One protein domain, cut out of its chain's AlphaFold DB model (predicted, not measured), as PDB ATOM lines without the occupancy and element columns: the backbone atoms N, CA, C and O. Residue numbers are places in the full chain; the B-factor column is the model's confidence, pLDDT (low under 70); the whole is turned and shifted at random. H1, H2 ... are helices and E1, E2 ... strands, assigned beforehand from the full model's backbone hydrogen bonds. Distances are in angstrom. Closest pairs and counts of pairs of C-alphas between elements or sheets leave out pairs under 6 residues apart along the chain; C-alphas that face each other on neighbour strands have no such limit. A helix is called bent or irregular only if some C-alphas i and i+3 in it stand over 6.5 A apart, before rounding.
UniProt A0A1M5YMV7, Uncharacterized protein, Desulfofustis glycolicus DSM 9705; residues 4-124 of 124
ATOM      1  N   LEU A   4      60.788 -57.680  25.270       43.47
ATOM      2  CA  LEU A   4      61.977 -56.921  24.876       43.47
ATOM      3  C   LEU A   4      62.218 -56.881  23.356       43.47
ATOM      4  O   LEU A   4      62.745 -55.892  22.841       43.47
ATOM      5  N   THR A   5      61.807 -57.912  22.614       45.75
ATOM      6  CA  THR A   5      62.023 -57.981  21.159       45.75
ATOM      7  C   THR A   5      61.059 -57.063  20.403       45.75
ATOM      8  O   THR A   5      61.424 -56.476  19.384       45.75
ATOM      9  N   VAL A   6      59.852 -56.868  20.942       51.00
ATOM     10  CA  VAL A   6      58.847 -55.946  20.391       51.00
ATOM     11  C   VAL A   6      59.320 -54.497  20.542       51.00
ATOM     12  O   VAL A   6      59.289 -53.729  19.581       51.00
ATOM     13  N   VAL A   7      59.878 -54.151  21.706       49.47
ATOM     14  CA  VAL A   7      60.385 -52.799  22.004       49.47
ATOM     15  C   VAL A   7      61.586 -52.427  21.123       49.47
ATOM     16  O   VAL A   7      61.678 -51.294  20.647       49.47
ATOM     17  N   LYS A   8      62.489 -53.377  20.830       43.59
ATOM     18  CA  LYS A   8      63.639 -53.129  19.937       43.59
ATOM     19  C   LYS A   8      63.222 -52.839  18.492       43.59
ATOM     20  O   LYS A   8      63.823 -51.970  17.864       43.59
ATOM     21  N   LYS A   9      62.180 -53.501  17.973       44.84
ATOM     22  CA  LYS A   9      61.711 -53.294  16.588       44.84
ATOM     23  C   LYS A   9      61.036 -51.927  16.399       44.84
ATOM     24  O   LYS A   9      61.136 -51.336  15.328       44.84
ATOM     25  N   MET A  10      60.431 -51.381  17.456       43.69
ATOM     26  CA  MET A  10      59.763 -50.071  17.438       43.69
ATOM     27  C   MET A  10      60.731 -48.879  17.501       43.69
ATOM     28  O   MET A  10      60.368 -47.775  17.107       43.69
ATOM     29  N   LYS A  11      61.979 -49.079  17.950       42.91
ATOM     30  CA  LYS A  11      62.969 -47.997  18.103       42.91
ATOM     31  C   LYS A  11      63.560 -47.499  16.773       42.91
ATOM     32  O   LYS A  11      64.194 -46.448  16.779       42.91
ATOM     33  N   LYS A  12      63.370 -48.244  15.672       43.69
ATOM     34  CA  LYS A  12      64.017 -48.007  14.365       43.69
ATOM     35  C   LYS A  12      63.187 -47.160  13.385       43.69
ATOM     36  O   LYS A  12      63.693 -46.797  12.334       43.69
ATOM     37  N   MET A  13      61.943 -46.820  13.719       44.31
ATOM     38  CA  MET A  13      61.115 -45.912  12.918       44.31
ATOM     39  C   MET A  13      60.945 -44.603  13.688       44.31
ATOM     40  O   MET A  13      60.522 -44.625  14.843       44.31
ATOM     41  N   GLY A  14      61.295 -43.473  13.073       35.56
ATOM     42  CA  GLY A  14      61.201 -42.113  13.623       35.56
ATOM     43  C   GLY A  14      59.769 -41.618  13.883       35.56
ATOM     44  O   GLY A  14      59.401 -40.543  13.439       35.56
ATOM     45  N   GLY A  15      58.958 -42.398  14.606       41.81
ATOM     46  CA  GLY A  15      57.545 -42.153  14.917       41.81
ATOM     47  C   GLY A  15      57.183 -42.552  16.354       41.81
ATOM     48  O   GLY A  15      56.118 -43.122  16.591       41.81
ATOM     49  N   ARG A  16      58.091 -42.306  17.317       47.06
ATOM     50  CA  ARG A  16      57.983 -42.783  18.715       47.06
ATOM     51  C   ARG A  16      56.649 -42.429  19.390       47.06
ATOM     52  O   ARG A  16      56.100 -43.291  20.069       47.06
ATOM     53  N   SER A  17      56.089 -41.239  19.161       47.97
ATOM     54  CA  SER A  17      54.808 -40.841  19.774       47.97
ATOM     55  C   SER A  17      53.585 -41.452  19.084       47.97
ATOM     56  O   SER A  17      52.667 -41.915  19.758       47.97
ATOM     57  N   TYR A  18      53.584 -41.548  17.749       48.34
ATOM     58  CA  TYR A  18      52.480 -42.159  16.991       48.34
ATOM     59  C   TYR A  18      52.376 -43.674  17.232       48.34
ATOM     60  O   TYR A  18      51.275 -44.212  17.361       48.34
ATOM     61  N   GLY A  19      53.517 -44.363  17.338       59.12
ATOM     62  CA  GLY A  19      53.562 -45.789  17.665       59.12
ATOM     63  C   GLY A  19      53.120 -46.081  19.101       59.12
ATOM     64  O   GLY A  19      52.355 -47.017  19.327       59.12
ATOM     65  N   ALA A  20      53.547 -45.254  20.061       61.62
ATOM     66  CA  ALA A  20      53.151 -45.377  21.462       61.62
ATOM     67  C   ALA A  20      51.646 -45.133  21.656       61.62
ATOM     68  O   ALA A  20      50.971 -45.962  22.257       61.62
ATOM     69  N   LYS A  21      51.094 -44.069  21.060       66.69
ATOM     70  CA  LYS A  21      49.658 -43.748  21.107       66.69
ATOM     71  C   LYS A  21      48.788 -44.868  20.527       66.69
ATOM     72  O   LYS A  21      47.847 -45.311  21.179       66.69
ATOM     73  N   ARG A  22      49.135 -45.401  19.348       66.44
ATOM     74  CA  ARG A  22      48.419 -46.548  18.750       66.44
ATOM     75  C   ARG A  22      48.508 -47.808  19.606       66.44
ATOM     76  O   ARG A  22      47.538 -48.554  19.693       66.44
ATOM     77  N   PHE A  23      49.648 -48.038  20.254       65.62
ATOM     78  CA  PHE A  23      49.810 -49.164  21.166       65.62
ATOM     79  C   PHE A  23      48.951 -49.014  22.429       65.62
ATOM     80  O   PHE A  23      48.339 -49.984  22.866       65.62
ATOM     81  N   VAL A  24      48.843 -47.801  22.976       67.38
ATOM     82  CA  VAL A  24      47.945 -47.502  24.101       67.38
ATOM     83  C   VAL A  24      46.488 -47.715  23.698       67.38
ATOM     84  O   VAL A  24      45.787 -48.456  24.378       67.38
ATOM     85  N   ILE A  25      46.057 -47.166  22.559       70.12
ATOM     86  CA  ILE A  25      44.706 -47.383  22.016       70.12
ATOM     87  C   ILE A  25      44.420 -48.883  21.861       70.12
ATOM     88  O   ILE A  25      43.386 -49.369  22.316       70.12
ATOM     89  N   PHE A  26      45.362 -49.644  21.294       67.12
ATOM     90  CA  PHE A  26      45.243 -51.095  21.163       67.12
ATOM     91  C   PHE A  26      45.092 -51.800  22.517       67.12
ATOM     92  O   PHE A  26      44.228 -52.665  22.666       67.12
ATOM     93  N   LEU A  27      45.911 -51.449  23.512       66.94
ATOM     94  CA  LEU A  27      45.830 -52.047  24.845       66.94
ATOM     95  C   LEU A  27      44.511 -51.724  25.540       66.94
ATOM     96  O   LEU A  27      43.920 -52.624  26.142       66.94
ATOM     97  N   ILE A  28      44.048 -50.476  25.445       70.44
ATOM     98  CA  ILE A  28      42.779 -50.062  26.036       70.44
ATOM     99  C   ILE A  28      41.640 -50.806  25.337       70.44
ATOM    100  O   ILE A  28      40.915 -51.520  26.019       70.44
ATOM    101  N   ASN A  29      41.551 -50.790  24.002       70.00
ATOM    102  CA  ASN A  29      40.537 -51.546  23.250       70.00
ATOM    103  C   ASN A  29      40.542 -53.041  23.591       70.00
ATOM    104  O   ASN A  29      39.496 -53.629  23.862       70.00
ATOM    105  N   ARG A  30      41.723 -53.667  23.664       65.69
ATOM    106  CA  ARG A  30      41.858 -55.081  24.049       65.69
ATOM    107  C   ARG A  30      41.366 -55.344  25.474       65.69
ATOM    108  O   ARG A  30      40.883 -56.440  25.764       65.69
ATOM    109  N   ARG A  31      41.521 -54.380  26.385       64.75
ATOM    110  CA  ARG A  31      41.049 -54.494  27.769       64.75
ATOM    111  C   ARG A  31      39.551 -54.225  27.875       64.75
ATOM    112  O   ARG A  31      38.885 -54.962  28.596       64.75
ATOM    113  N   LEU A  32      39.033 -53.254  27.123       64.56
ATOM    114  CA  LEU A  32      37.604 -52.977  27.005       64.56
ATOM    115  C   LEU A  32      36.860 -54.205  26.471       64.56
ATOM    116  O   LEU A  32      35.908 -54.655  27.093       64.56
ATOM    117  N   ALA A  33      37.383 -54.860  25.433       59.16
ATOM    118  CA  ALA A  33      36.816 -56.103  24.903       59.16
ATOM    119  C   ALA A  33      36.758 -57.260  25.926       59.16
ATOM    120  O   ALA A  33      35.964 -58.183  25.778       59.16
ATOM    121  N   ARG A  34      37.604 -57.237  26.969       57.69
ATOM    122  CA  ARG A  34      37.635 -58.265  28.027       57.69
ATOM    123  C   ARG A  34      36.731 -57.950  29.218       57.69
ATOM    124  O   ARG A  34      36.419 -58.864  29.975       57.69
ATOM    125  N   ASN A  35      36.330 -56.696  29.405       59.19
ATOM    126  CA  ASN A  35      35.394 -56.305  30.454       59.19
ATOM    127  C   ASN A  35      33.983 -56.280  29.860       59.19
ATOM    128  O   ASN A  35      33.707 -55.483  28.972       59.19
ATOM    129  N   ARG A  36      33.070 -57.130  30.348       49.75
ATOM    130  CA  ARG A  36      31.705 -57.247  29.786       49.75
ATOM    131  C   ARG A  36      30.933 -55.916  29.744       49.75
ATOM    132  O   ARG A  36      30.167 -55.714  28.814       49.75
ATOM    133  N   GLY A  37      31.182 -54.993  30.679       49.12
ATOM    134  CA  GLY A  37      30.598 -53.640  30.662       49.12
ATOM    135  C   GLY A  37      31.263 -52.663  29.680       49.12
ATOM    136  O   GLY A  37      30.685 -51.645  29.329       49.12
ATOM    137  N   ALA A  38      32.463 -52.977  29.195       52.59
ATOM    138  CA  ALA A  38      33.248 -52.120  28.316       52.59
ATOM    139  C   ALA A  38      33.081 -52.436  26.819       52.59
ATOM    140  O   ALA A  38      33.457 -51.615  25.987       52.59
ATOM    141  N   ALA A  39      32.428 -53.549  26.468       52.97
ATOM    142  CA  ALA A  39      31.896 -53.765  25.118       52.97
ATOM    143  C   ALA A  39      30.880 -52.672  24.712       52.97
ATOM    144  O   ALA A  39      30.684 -52.413  23.527       52.97
ATOM    145  N   ALA A  40      30.283 -51.985  25.695       59.75
ATOM    146  CA  ALA A  40      29.400 -50.845  25.480       59.75
ATOM    147  C   ALA A  40      30.124 -49.599  24.918       59.75
ATOM    148  O   ALA A  40      29.499 -48.743  24.295       59.75
ATOM    149  N   LEU A  41      31.446 -49.503  25.089       62.59
ATOM    150  CA  LEU A  41      32.218 -48.283  24.834       62.59
ATOM    151  C   LEU A  41      32.777 -48.173  23.413       62.59
ATOM    152  O   LEU A  41      33.568 -47.271  23.157       62.59
ATOM    153  N   GLY A  42      32.380 -49.054  22.489       72.19
ATOM    154  CA  GLY A  42      32.837 -49.010  21.098       72.19
ATOM    155  C   GLY A  42      34.341 -49.252  20.938       72.19
ATOM    156  O   GLY A  42      34.998 -49.818  21.814       72.19
ATOM    157  N   SER A  43      34.887 -48.845  19.791       80.62
ATOM    158  CA  SER A  43      36.328 -48.906  19.520       80.62
ATOM    159  C   SER A  43      36.952 -47.527  19.675       80.62
ATOM    160  O   SER A  43      36.619 -46.617  18.920       80.62
ATOM    161  N   ILE A  44      37.917 -47.382  20.585       81.12
ATOM    162  CA  ILE A  44      38.725 -46.165  20.686       81.12
ATOM    163  C   ILE A  44      39.521 -46.009  19.391       81.12
ATOM    164  O   ILE A  44      40.287 -46.902  19.016       81.12
ATOM    165  N   THR A  45      39.336 -44.881  18.719       81.06
ATOM    166  CA  THR A  45      40.004 -44.521  17.466       81.06
ATOM    167  C   THR A  45      41.087 -43.473  17.674       81.06
ATOM    168  O   THR A  45      42.101 -43.522  16.976       81.06
ATOM    169  N   ASP A  46      40.931 -42.589  18.663       81.56
ATOM    170  CA  ASP A  46      41.953 -41.614  19.041       81.56
ATOM    171  C   ASP A  46      42.075 -41.454  20.559       81.56
ATOM    172  O   ASP A  46      41.127 -41.660  21.314       81.56
ATOM    173  N   LEU A  47      43.273 -41.075  21.002       83.19
ATOM    174  CA  LEU A  47      43.576 -40.769  22.397       83.19
ATOM    175  C   LEU A  47      44.534 -39.584  22.460       83.19
ATOM    176  O   LEU A  47      45.652 -39.659  21.946       83.19
ATOM    177  N   ARG A  48      44.139 -38.496  23.107       82.88
ATOM    178  CA  ARG A  48      45.035 -37.392  23.454       82.88
ATOM    179  C   ARG A  48      45.204 -37.368  24.957       82.88
ATOM    180  O   ARG A  48      44.251 -37.613  25.688       82.88
ATOM    181  N   VAL A  49      46.424 -37.101  25.387       82.44
ATOM    182  CA  VAL A  49      46.767 -37.032  26.800       82.44
ATOM    183  C   VAL A  49      47.399 -35.684  27.061       82.44
ATOM    184  O   VAL A  49      48.360 -35.327  26.377       82.44
ATOM    185  N   ASP A  50      46.864 -34.973  28.045       82.94
ATOM    186  CA  ASP A  50      47.510 -33.822  28.648       82.94
ATOM    187  C   ASP A  50      48.008 -34.205  30.044       82.94
ATOM    188  O   ASP A  50      47.232 -34.504  30.955       82.94
ATOM    189  N   ARG A  51      49.332 -34.217  30.202       78.44
ATOM    190  CA  ARG A  51      50.000 -34.540  31.471       78.44
ATOM    191  C   ARG A  51      49.959 -33.397  32.467       78.44
ATOM    192  O   ARG A  51      50.020 -33.651  33.668       78.44
ATOM    193  N   THR A  52      49.911 -32.168  31.966       79.31
ATOM    194  CA  THR A  52      49.912 -30.955  32.782       79.31
ATOM    195  C   THR A  52      48.587 -30.870  33.520       79.31
ATOM    196  O   THR A  52      48.565 -30.821  34.749       79.31
ATOM    197  N   ASP A  53      47.495 -31.016  32.771       79.50
ATOM    198  CA  ASP A  53      46.132 -30.909  33.299       79.50
ATOM    199  C   ASP A  53      45.557 -32.256  33.756       79.50
ATOM    200  O   ASP A  53      44.430 -32.338  34.250       79.50
ATOM    201  N   ARG A  54      46.335 -33.339  33.608       85.00
ATOM    202  CA  ARG A  54      45.916 -34.725  33.867       85.00
ATOM    203  C   ARG A  54      44.566 -35.017  33.217       85.00
ATOM    204  O   ARG A  54      43.639 -35.512  33.871       85.00
ATOM    205  N   SER A  55      44.463 -34.706  31.931       85.56
ATOM    206  CA  SER A  55      43.265 -34.932  31.132       85.56
ATOM    207  C   SER A  55      43.524 -35.942  30.012       85.56
ATOM    208  O   SER A  55      44.629 -36.069  29.478       85.56
ATOM    209  N   LEU A  56      42.498 -36.723  29.682       85.50
ATOM    210  CA  LEU A  56      42.496 -37.682  28.584       85.50
ATOM    211  C   LEU A  56      41.301 -37.377  27.700       85.50
ATOM    212  O   LEU A  56      40.158 -37.485  28.137       85.50
ATOM    213  N   LEU A  57      41.562 -37.077  26.436       86.81
ATOM    214  CA  LEU A  57      40.529 -37.011  25.419       86.81
ATOM    215  C   LEU A  57      40.531 -38.323  24.643       86.81
ATOM    216  O   LEU A  57      41.494 -38.642  23.946       86.81
ATOM    217  N   VAL A  58      39.460 -39.092  24.757       86.62
ATOM    218  CA  VAL A  58      39.292 -40.373  24.076       86.62
ATOM    219  C   VAL A  58      38.231 -40.204  23.006       86.62
ATOM    220  O   VAL A  58      37.113 -39.804  23.306       86.62
ATOM    221  N   GLN A  59      38.541 -40.540  21.762       86.88
ATOM    222  CA  GLN A  59      37.524 -40.664  20.724       86.88
ATOM    223  C   GLN A  59      37.206 -42.134  20.540       86.88
ATOM    224  O   GLN A  59      38.107 -42.942  20.314       86.88
ATOM    225  N   SER A  60      35.930 -42.477  20.637       86.06
ATOM    226  CA  SER A  60      35.436 -43.816  20.372       86.06
ATOM    227  C   SER A  60      34.440 -43.799  19.228       86.06
ATOM    228  O   SER A  60      33.644 -42.875  19.088       86.06
ATOM    229  N   THR A  61      34.503 -44.821  18.385       83.88
ATOM    230  CA  THR A  61      33.577 -45.018  17.274       83.88
ATOM    231  C   THR A  61      32.746 -46.264  17.519       83.88
ATOM    232  O   THR A  61      33.275 -47.332  17.844       83.88
ATOM    233  N   ARG A  62      31.435 -46.129  17.343       81.12
ATOM    234  CA  ARG A  62      30.473 -47.222  17.429       81.12
ATOM    235  C   ARG A  62      29.369 -47.008  16.406       81.12
ATOM    236  O   ARG A  62      28.850 -45.906  16.319       81.12
ATOM    237  N   ASP A  63      29.031 -48.049  15.649       82.31
ATOM    238  CA  ASP A  63      27.931 -48.027  14.674       82.31
ATOM    239  C   ASP A  63      28.017 -46.832  13.691       82.31
ATOM    240  O   ASP A  63      27.020 -46.228  13.318       82.31
ATOM    241  N   GLY A  64      29.245 -46.451  13.305       82.19
ATOM    242  CA  GLY A  64      29.529 -45.301  12.430       82.19
ATOM    243  C   GLY A  64      29.496 -43.927  13.116       82.19
ATOM    244  O   GLY A  64      29.911 -42.937  12.519       82.19
ATOM    245  N   ALA A  65      29.075 -43.857  14.377       83.50
ATOM    246  CA  ALA A  65      29.030 -42.644  15.179       83.50
ATOM    247  C   ALA A  65      30.306 -42.460  16.015       83.50
ATOM    248  O   ALA A  65      30.729 -43.359  16.747       83.50
ATOM    249  N   VAL A  66      30.895 -41.264  15.951       86.44
ATOM    250  CA  VAL A  66      32.045 -40.867  16.776       86.44
ATOM    251  C   VAL A  66      31.546 -40.174  18.040       86.44
ATOM    252  O   VAL A  66      30.708 -39.283  17.976       86.44
ATOM    253  N   THR A  67      32.046 -40.592  19.197       85.31
ATOM    254  CA  THR A  67      31.751 -40.017  20.514       85.31
ATOM    255  C   THR A  67      33.060 -39.691  21.209       85.31
ATOM    256  O   THR A  67      34.000 -40.490  21.196       85.31
ATOM    257  N   THR A  68      33.125 -38.515  21.813       87.62
ATOM    258  CA  THR A  68      34.297 -38.027  22.527       87.62
ATOM    259  C   THR A  68      34.058 -38.155  24.026       87.62
ATOM    260  O   THR A  68      33.017 -37.754  24.538       87.62
ATOM    261  N   LEU A  69      35.027 -38.726  24.734       86.62
ATOM    262  CA  LEU A  69      35.071 -38.811  26.186       86.62
ATOM    263  C   LEU A  69      36.203 -37.908  26.661       86.62
ATOM    264  O   LEU A  69      37.362 -38.141  26.324       86.62
ATOM    265  N   ASN A  70      35.871 -36.892  27.440       89.06
ATOM    266  CA  ASN A  70      36.839 -36.033  28.098       89.06
ATOM    267  C   ASN A  70      36.939 -36.450  29.568       89.06
ATOM    268  O   ASN A  70      36.002 -36.285  30.345       89.06
ATOM    269  N   ILE A  71      38.065 -37.047  29.941       87.62
ATOM    270  CA  ILE A  71      38.341 -37.548  31.286       87.62
ATOM    271  C   ILE A  71      39.301 -36.569  31.948       87.62
ATOM    272  O   ILE A  71      40.410 -36.384  31.460       87.62
ATOM    273  N   SER A  72      38.917 -35.988  33.079       87.56
ATOM    274  CA  SER A  72      39.737 -34.999  33.786       87.56
ATOM    275  C   SER A  72      40.158 -35.476  35.172       87.56
ATOM    276  O   SER A  72      39.418 -36.181  35.871       87.56
ATOM    277  N   GLY A  73      41.362 -35.072  35.582       87.56
ATOM    278  CA  GLY A  73      41.943 -35.427  36.874       87.56
ATOM    279  C   GLY A  73      42.259 -36.915  36.987       87.56
ATOM    280  O   GLY A  73      42.032 -37.506  38.047       87.56
ATOM    281  N   TYR A  74      42.727 -37.548  35.904       87.25
ATOM    282  CA  TYR A  74      43.055 -38.968  35.969       87.25
ATOM    283  C   TYR A  74      44.203 -39.214  36.959       87.25
ATOM    284  O   TYR A  74      45.137 -38.419  37.090       87.25
ATOM    285  N   ARG A  75      44.136 -40.331  37.685       88.00
ATOM    286  CA  ARG A  75      45.175 -40.745  38.631       88.00
ATOM    287  C   ARG A  75      45.242 -42.255  38.777       88.00
ATOM    288  O   ARG A  75      44.215 -42.937  38.800       88.00
ATOM    289  N   PHE A  76      46.456 -42.755  38.960       87.69
ATOM    290  CA  PHE A  76      46.681 -44.127  39.389       87.69
ATOM    291  C   PHE A  76      46.692 -44.200  40.913       87.69
ATOM    292  O   PHE A  76      47.304 -43.373  41.585       87.69
ATOM    293  N   PHE A  77      45.997 -45.183  41.473       88.12
ATOM    294  CA  PHE A  77      46.032 -45.459  42.905       88.12
ATOM    295  C   PHE A  77      45.890 -46.954  43.167       88.12
ATOM    296  O   PHE A  77      45.424 -47.715  42.319       88.12
ATOM    297  N   THR A  78      46.321 -47.387  44.346       88.50
ATOM    298  CA  THR A  78      46.216 -48.785  44.770       88.50
ATOM    299  C   THR A  78      45.301 -48.873  45.979       88.50
ATOM    300  O   THR A  78      45.485 -48.153  46.953       88.50
ATOM    301  N   GLU A  79      44.331 -49.777  45.926       89.31
ATOM    302  CA  GLU A  79      43.407 -50.066  47.019       89.31
ATOM    303  C   GLU A  79      43.293 -51.585  47.173       89.31
ATOM    304  O   GLU A  79      43.124 -52.301  46.185       89.31
ATOM    305  N   ARG A  80      43.411 -52.096  48.409       85.56
ATOM    306  CA  ARG A  80      43.294 -53.535  48.728       85.56
ATOM    307  C   ARG A  80      44.095 -54.434  47.769       85.56
ATOM    308  O   ARG A  80      43.568 -55.393  47.213       85.56
ATOM    309  N   GLN A  81      45.372 -54.101  47.552       86.38
ATOM    310  CA  GLN A  81      46.294 -54.831  46.662       86.38
ATOM    311  C   GLN A  81      45.933 -54.819  45.163       86.38
ATOM    312  O   GLN A  81      46.596 -55.506  44.382       86.38
ATOM    313  N   ARG A  82      44.956 -54.016  44.731       85.00
ATOM    314  CA  ARG A  82      44.577 -53.835  43.323       85.00
ATOM    315  C   ARG A  82      44.885 -52.417  42.872       85.00
ATOM    316  O   ARG A  82      44.748 -51.481  43.654       85.00
ATOM    317  N   SER A  83      45.322 -52.265  41.628       85.38
ATOM    318  CA  SER A  83      45.640 -50.956  41.064       85.38
ATOM    319  C   SER A  83      44.499 -50.471  40.189       85.38
ATOM    320  O   SER A  83      43.877 -51.252  39.471       85.38
ATOM    321  N   TYR A  84      44.230 -49.176  40.247       85.56
ATOM    322  CA  TYR A  84      43.128 -48.536  39.553       85.56
ATOM    323  C   TYR A  84      43.620 -47.292  38.828       85.56
ATOM    324  O   TYR A  84      44.475 -46.571  39.339       85.56
ATOM    325  N   LEU A  85      43.048 -47.042  37.655       85.00
ATOM    326  CA  LEU A  85      43.030 -45.734  37.017       85.00
ATOM    327  C   LEU A  85      41.670 -45.118  37.329       85.00
ATOM    328  O   LEU A  85      40.656 -45.657  36.894       85.00
ATOM    329  N   GLY A  86      41.636 -44.037  38.101       86.00
ATOM    330  CA  GLY A  86      40.410 -43.278  38.346       86.00
ATOM    331  C   GLY A  86      40.491 -41.860  37.829       86.00
ATOM    332  O   GLY A  86      41.559 -41.415  37.420       86.00
ATOM    333  N   TRP A  87      39.356 -41.175  37.848       89.44
ATOM    334  CA  TRP A  87      39.198 -39.817  37.339       89.44
ATOM    335  C   TRP A  87      38.178 -39.039  38.163       89.44
ATOM    336  O   TRP A  87      37.289 -39.627  38.784       89.44
ATOM    337  N   SER A  88      38.317 -37.714  38.172       87.69
ATOM    338  CA  SER A  88      37.437 -36.818  38.928       87.69
ATOM    339  C   SER A  88      36.201 -36.421  38.132       87.69
ATOM    340  O   SER A  88      35.114 -36.337  38.695       87.69
ATOM    341  N   ALA A  89      36.355 -36.209  36.826       86.69
ATOM    342  CA  ALA A  89      35.255 -35.849  35.947       86.69
ATOM    343  C   ALA A  89      35.336 -36.621  34.632       86.69
ATOM    344  O   ALA A  89      36.418 -36.985  34.164       86.69
ATOM    345  N   LEU A  90      34.164 -36.882  34.068       86.06
ATOM    346  CA  LEU A  90      33.982 -37.499  32.769       86.06
ATOM    347  C   LEU A  90      32.882 -36.724  32.053       86.06
ATOM    348  O   LEU A  90      31.728 -36.744  32.480       86.06
ATOM    349  N   GLU A  91      33.241 -36.081  30.955       88.06
ATOM    350  CA  GLU A  91      32.294 -35.477  30.032       88.06
ATOM    351  C   GLU A  91      32.213 -36.340  28.782       88.06
ATOM    352  O   GLU A  91      33.197 -36.933  28.334       88.06
ATOM    353  N   ILE A  92      31.013 -36.438  28.235       88.19
ATOM    354  CA  ILE A  92      30.727 -37.277  27.083       88.19
ATOM    355  C   ILE A  92      30.008 -36.401  26.077       88.19
ATOM    356  O   ILE A  92      28.947 -35.859  26.389       88.19
ATOM    357  N   ASP A  93      30.572 -36.299  24.884       88.12
ATOM    358  CA  ASP A  93      30.019 -35.521  23.789       88.12
ATOM    359  C   ASP A  93      29.860 -36.376  22.528       88.12
ATOM    360  O   ASP A  93      30.681 -37.247  22.234       88.12
ATOM    361  N   GLY A  94      28.783 -36.134  21.787       87.19
ATOM    362  CA  GLY A  94      28.447 -36.852  20.563       87.19
ATOM    363  C   GLY A  94      27.153 -37.676  20.620       87.19
ATOM    364  O   GLY A  94      26.518 -37.831  21.667       87.19
ATOM    365  N   PRO A  95      26.744 -38.237  19.472       85.00
ATOM    366  CA  PRO A  95      25.438 -38.873  19.270       85.00
ATOM    367  C   PRO A  95      25.171 -40.086  20.170       85.00
ATOM    368  O   PRO A  95      24.020 -40.350  20.500       85.00
ATOM    369  N   MET A  96      26.203 -40.813  20.616       84.44
ATOM    370  CA  MET A  96      26.033 -41.965  21.516       84.44
ATOM    371  C   MET A  96      26.156 -41.591  22.998       84.44
ATOM    372  O   MET A  96      26.210 -42.480  23.847       84.44
ATOM    373  N   ARG A  97      26.172 -40.295  23.347       84.19
ATOM    374  CA  ARG A  97      26.391 -39.813  24.719       84.19
ATOM    375  C   ARG A  97      25.563 -40.552  25.766       84.19
ATOM    376  O   ARG A  97      26.111 -40.962  26.783       84.19
ATOM    377  N   HIS A  98      24.268 -40.750  25.520       83.69
ATOM    378  CA  HIS A  98      23.382 -41.415  26.479       83.69
ATOM    379  C   HIS A  98      23.791 -42.873  26.738       83.69
ATOM    380  O   HIS A  98      23.792 -43.320  27.880       83.69
ATOM    381  N   HIS A  99      24.215 -43.594  25.696       82.19
ATOM    382  CA  HIS A  99      24.680 -44.974  25.810       82.19
ATOM    383  C   HIS A  99      25.963 -45.075  26.643       82.19
ATOM    384  O   HIS A  99      26.055 -45.887  27.562       82.19
ATOM    385  N   TYR A 100      26.946 -44.217  26.354       77.50
ATOM    386  CA  TYR A 100      28.200 -44.183  27.108       77.50
ATOM    387  C   TYR A 100      27.968 -43.721  28.549       77.50
ATOM    388  O   TYR A 100      28.584 -44.262  29.461       77.50
ATOM    389  N   TRP A 101      27.051 -42.774  28.765       81.62
ATOM    390  CA  TRP A 101      26.668 -42.329  30.100       81.62
ATOM    391  C   TRP A 101      26.056 -43.466  30.915       81.62
ATOM    392  O   TRP A 101      26.491 -43.692  32.035       81.62
ATOM    393  N   GLN A 102      25.121 -44.235  30.349       81.19
ATOM    394  CA  GLN A 102      24.555 -45.412  31.016       81.19
ATOM    395  C   GLN A 102      25.619 -46.477  31.325       81.19
ATOM    396  O   GLN A 102      25.604 -47.062  32.405       81.19
ATOM    397  N   ALA A 103      26.562 -46.709  30.409       75.81
ATOM    398  CA  ALA A 103      27.637 -47.685  30.596       75.81
ATOM    399  C   ALA A 103      28.686 -47.260  31.642       75.81
ATOM    400  O   ALA A 103      29.323 -48.114  32.259       75.81
ATOM    401  N   LEU A 104      28.886 -45.951  31.823       76.50
ATOM    402  CA  LEU A 104      29.884 -45.366  32.726       76.50
ATOM    403  C   LEU A 104      29.267 -44.747  33.983       76.50
ATOM    404  O   LEU A 104      29.985 -44.150  34.786       76.50
ATOM    405  N   LEU A 105      27.955 -44.891  34.179       72.44
ATOM    406  CA  LEU A 105      27.251 -44.300  35.308       72.44
ATOM    407  C   LEU A 105      27.808 -44.854  36.625       72.44
ATOM    408  O   LEU A 105      27.794 -46.061  36.862       72.44
ATOM    409  N   GLY A 106      28.334 -43.970  37.476       69.56
ATOM    410  CA  GLY A 106      28.970 -44.343  38.745       69.56
ATOM    411  C   GLY A 106      30.338 -45.024  38.602       69.56
ATOM    412  O   GLY A 106      30.952 -45.406  39.603       69.56
ATOM    413  N   VAL A 107      30.858 -45.164  37.379       76.75
ATOM    414  CA  VAL A 107      32.206 -45.671  37.123       76.75
ATOM    415  C   VAL A 107      33.168 -44.490  37.120       76.75
ATOM    416  O   VAL A 107      33.286 -43.760  36.143       76.75
ATOM    417  N   HIS A 108      33.892 -44.323  38.223       81.31
ATOM    418  CA  HIS A 108      34.948 -43.306  38.361       81.31
ATOM    419  C   HIS A 108      36.353 -43.918  38.384       81.31
ATOM    420  O   HIS A 108      37.343 -43.240  38.664       81.31
ATOM    421  N   ARG A 109      36.440 -45.235  38.166       82.38
ATOM    422  CA  ARG A 109      37.683 -46.002  38.209       82.38
ATOM    423  C   ARG A 109      37.593 -47.290  37.411       82.38
ATOM    424  O   ARG A 109      36.562 -47.956  37.407       82.38
ATOM    425  N   ILE A 110      38.715 -47.684  36.825       79.19
ATOM    426  CA  ILE A 110      38.909 -48.988  36.192       79.19
ATOM    427  C   ILE A 110      40.092 -49.700  36.829       79.19
ATOM    428  O   ILE A 110      41.133 -49.099  37.086       79.19
ATOM    429  N   GLU A 111      39.939 -50.996  37.082       81.12
ATOM    430  CA  GLU A 111      41.040 -51.820  37.574       81.12
ATOM    431  C   GLU A 111      42.072 -52.037  36.457       81.12
ATOM    432  O   GLU A 111      41.757 -52.524  35.362       81.12
ATOM    433  N   VAL A 112      43.327 -51.710  36.754       78.12
ATOM    434  CA  VAL A 112      44.477 -51.915  35.875       78.12
ATOM    435  C   VAL A 112      45.429 -52.940  36.499       78.12
ATOM    436  O   VAL A 112      45.704 -52.889  37.697       78.12
ATOM    437  N   PRO A 113      45.971 -53.893  35.718       78.06
ATOM    438  CA  PRO A 113      46.963 -54.824  36.239       78.06
ATOM    439  C   PRO A 113      48.178 -54.069  36.783       78.06
ATOM    440  O   PRO A 113      48.723 -53.212  36.089       78.06
ATOM    441  N   LYS A 114      48.662 -54.444  37.973       78.00
ATOM    442  CA  LYS A 114      49.875 -53.865  38.589       78.00
ATOM    443  C   LYS A 114      51.069 -53.816  37.628       78.00
ATOM    444  O   LYS A 114      51.774 -52.816  37.566       78.00
ATOM    445  N   SER A 115      51.257 -54.871  36.831       78.00
ATOM    446  CA  SER A 115      52.327 -54.962  35.825       78.00
ATOM    447  C   SER A 115      52.220 -53.923  34.704       78.00
ATOM    448  O   SER A 115      53.208 -53.642  34.035       78.00
ATOM    449  N   SER A 116      51.031 -53.359  34.488       71.75
ATOM    450  CA  SER A 116      50.754 -52.356  33.458       71.75
ATOM    451  C   SER A 116      50.748 -50.926  34.000       71.75
ATOM    452  O   SER A 116      50.822 -50.007  33.196       71.75
ATOM    453  N   VAL A 117      50.704 -50.717  35.324       76.88
ATOM    454  CA  VAL A 117      50.615 -49.375  35.939       76.88
ATOM    455  C   VAL A 117      51.781 -48.492  35.514       76.88
ATOM    456  O   VAL A 117      51.548 -47.487  34.864       76.88
ATOM    457  N   LYS A 118      53.030 -48.916  35.757       75.56
ATOM    458  CA  LYS A 118      54.222 -48.126  35.386       75.56
ATOM    459  C   LYS A 118      54.291 -47.809  33.893       75.56
ATOM    460  O   LYS A 118      54.808 -46.773  33.494       75.56
ATOM    461  N   PHE A 119      53.803 -48.726  33.059       73.06
ATOM    462  CA  PHE A 119      53.761 -48.524  31.616       73.06
ATOM    463  C   PHE A 119      52.709 -47.480  31.235       73.06
ATOM    464  O   PHE A 119      53.000 -46.587  30.445       73.06
ATOM    465  N   LEU A 120      51.513 -47.571  31.818       73.38
ATOM    466  CA  LEU A 120      50.446 -46.603  31.599       73.38
ATOM    467  C   LEU A 120      50.805 -45.230  32.181       73.38
ATOM    468  O   LEU A 120      50.605 -44.253  31.489       73.38
ATOM    469  N   GLU A 121      51.413 -45.146  33.363       74.94
ATOM    470  CA  GLU A 121      51.939 -43.895  33.939       74.94
ATOM    471  C   GLU A 121      53.022 -43.254  33.064       74.94
ATOM    472  O   GLU A 121      53.070 -42.041  32.918       74.94
ATOM    473  N   ALA A 122      53.899 -44.050  32.446       71.38
ATOM    474  CA  ALA A 122      54.926 -43.515  31.553       71.38
ATOM    475  C   ALA A 122      54.350 -42.977  30.229       71.38
ATOM    476  O   ALA A 122      55.003 -42.182  29.544       71.38
ATOM    477  N   LEU A 123      53.157 -43.432  29.844       67.69
ATOM    478  CA  LEU A 123      52.489 -43.082  28.590       67.69
ATOM    479  C   LEU A 123      51.436 -42.002  28.752       67.69
ATOM    480  O   LEU A 123      51.320 -41.175  27.847       67.69
ATOM    481  N   LEU A 124      50.708 -42.028  29.866       70.69
ATOM    482  CA  LEU A 124      49.698 -41.049  30.213       70.69
ATOM    483  C   LEU A 124      50.360 -39.857  30.863       70.69
ATOM    484  O   LEU A 124      50.638 -38.945  30.073       70.69
TER     485      LEU A 124
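This is residues 4 to 124 of the 124 residues of an uncharacterized protein of Desulfofustis glycolicus DSM 9705 (UniProt A0A1M5YMV7). Two twisted antiparallel sheets stand at an angle to each other, and the chain passes between them three times: E3 runs on into E4, E5 runs on into E6, and from E6 the chain goes through H3 to E7. The larger sheet has H2 over one edge and H3 over the other edge of the same face, its opposite face bare of helices; H4 covers one face of the smaller sheet, and H1 sticks out beyond the start of H2 with residues 4 to 9. The 121 printed residues hold four named helices and seven named strands, in the order H1 H2 E1 E2 E3 E4 E5 E6 H3 E7 H4, a mixed class; the sheets are ordered E1 E2 E3 E6 and E4 E5 E7. The whole is compact, with a radius of gyration of the C-alphas of 14.7 A and spans of 43 by 39 by 30 A.

In the larger, strongly twisted sheet, E1, residues 43 to 50, E2, residues 55 to 62, and E3, residues 65 to 72, form a meander, each strand the antiparallel neighbour of the one before. N 48 and O 57 of the hairpin E1 and E2 are 2.8 A apart, and N 58 and O 69 of the hairpin E2 and E3 2.8 A, both within hydrogen-bond range. E6, residues 89 to 93, is antiparallel to E3, with N 70 and O 91 at 2.8 A. H2, residues 16 to 32, is over E1 at a height over the sheet of 6.2 A; the closest C-alphas, of Asn 29 and Ser 43, are 6.2 A apart. H3, residues 97 to 104, is on the same face at a height of 9.1 A, along the strands; its closest C-alpha pair with E6 is Ile 92 and Trp 101, 7.1 A. E3 runs on at 72 degrees into E4, residues 75 to 79. E4 forms a hairpin with E5, residues 82 to 86, with N 77 and O 84 at 3.0 A. E7, residues 109 to 112, is antiparallel to E5, with N 110 and O 85 at 2.8 A. H4, residues 114 to 123, is on this sheet over E5, at a height of 8.7 A; the C-alphas of Ser 83 and Lys 114, their closest, are 5.7 A apart. H2, with residues 20 to 24 alone, and H4 only just touch, with 3 pairs of C-alphas within 8 A, the closest those of Ala 20 and Leu 123 at 7.5 A. H1, residues 4 to 10, is close to H2 but not clearly touching, the closest C-alphas, of Met 10 and Gly 19, being 7.5 A apart. In H1, H2 and H3 every O i to N i+4 pair is within hydrogen-bond range, in H4 4 of 6.

H1 begins at C-alpha 4, (61.977, -56.921, 24.876). H2 is 24.2 A long, E1 20.9 A with a bend of 52 degrees at residue 46, E2 22.4 A and E3 22.8 A. E1 begins at C-alpha 43, (36.328, -48.906, 19.520). H4, 14.9 A long, is irregular, with C-alphas 115 and 118 7.1 A apart, and ends at C-alpha 123, (52.489, -43.082, 28.590).

The C-alphas farthest apart, of Lys 12 and His 98, are 42.9 A apart. The printed part has no cut and no long link; the link from H2 to E1 is short, the others are tight. Mean pLDDT of the printed part is 73.8, and 37 residues are under 70, among them residues 4 to 24 and 30 to 41.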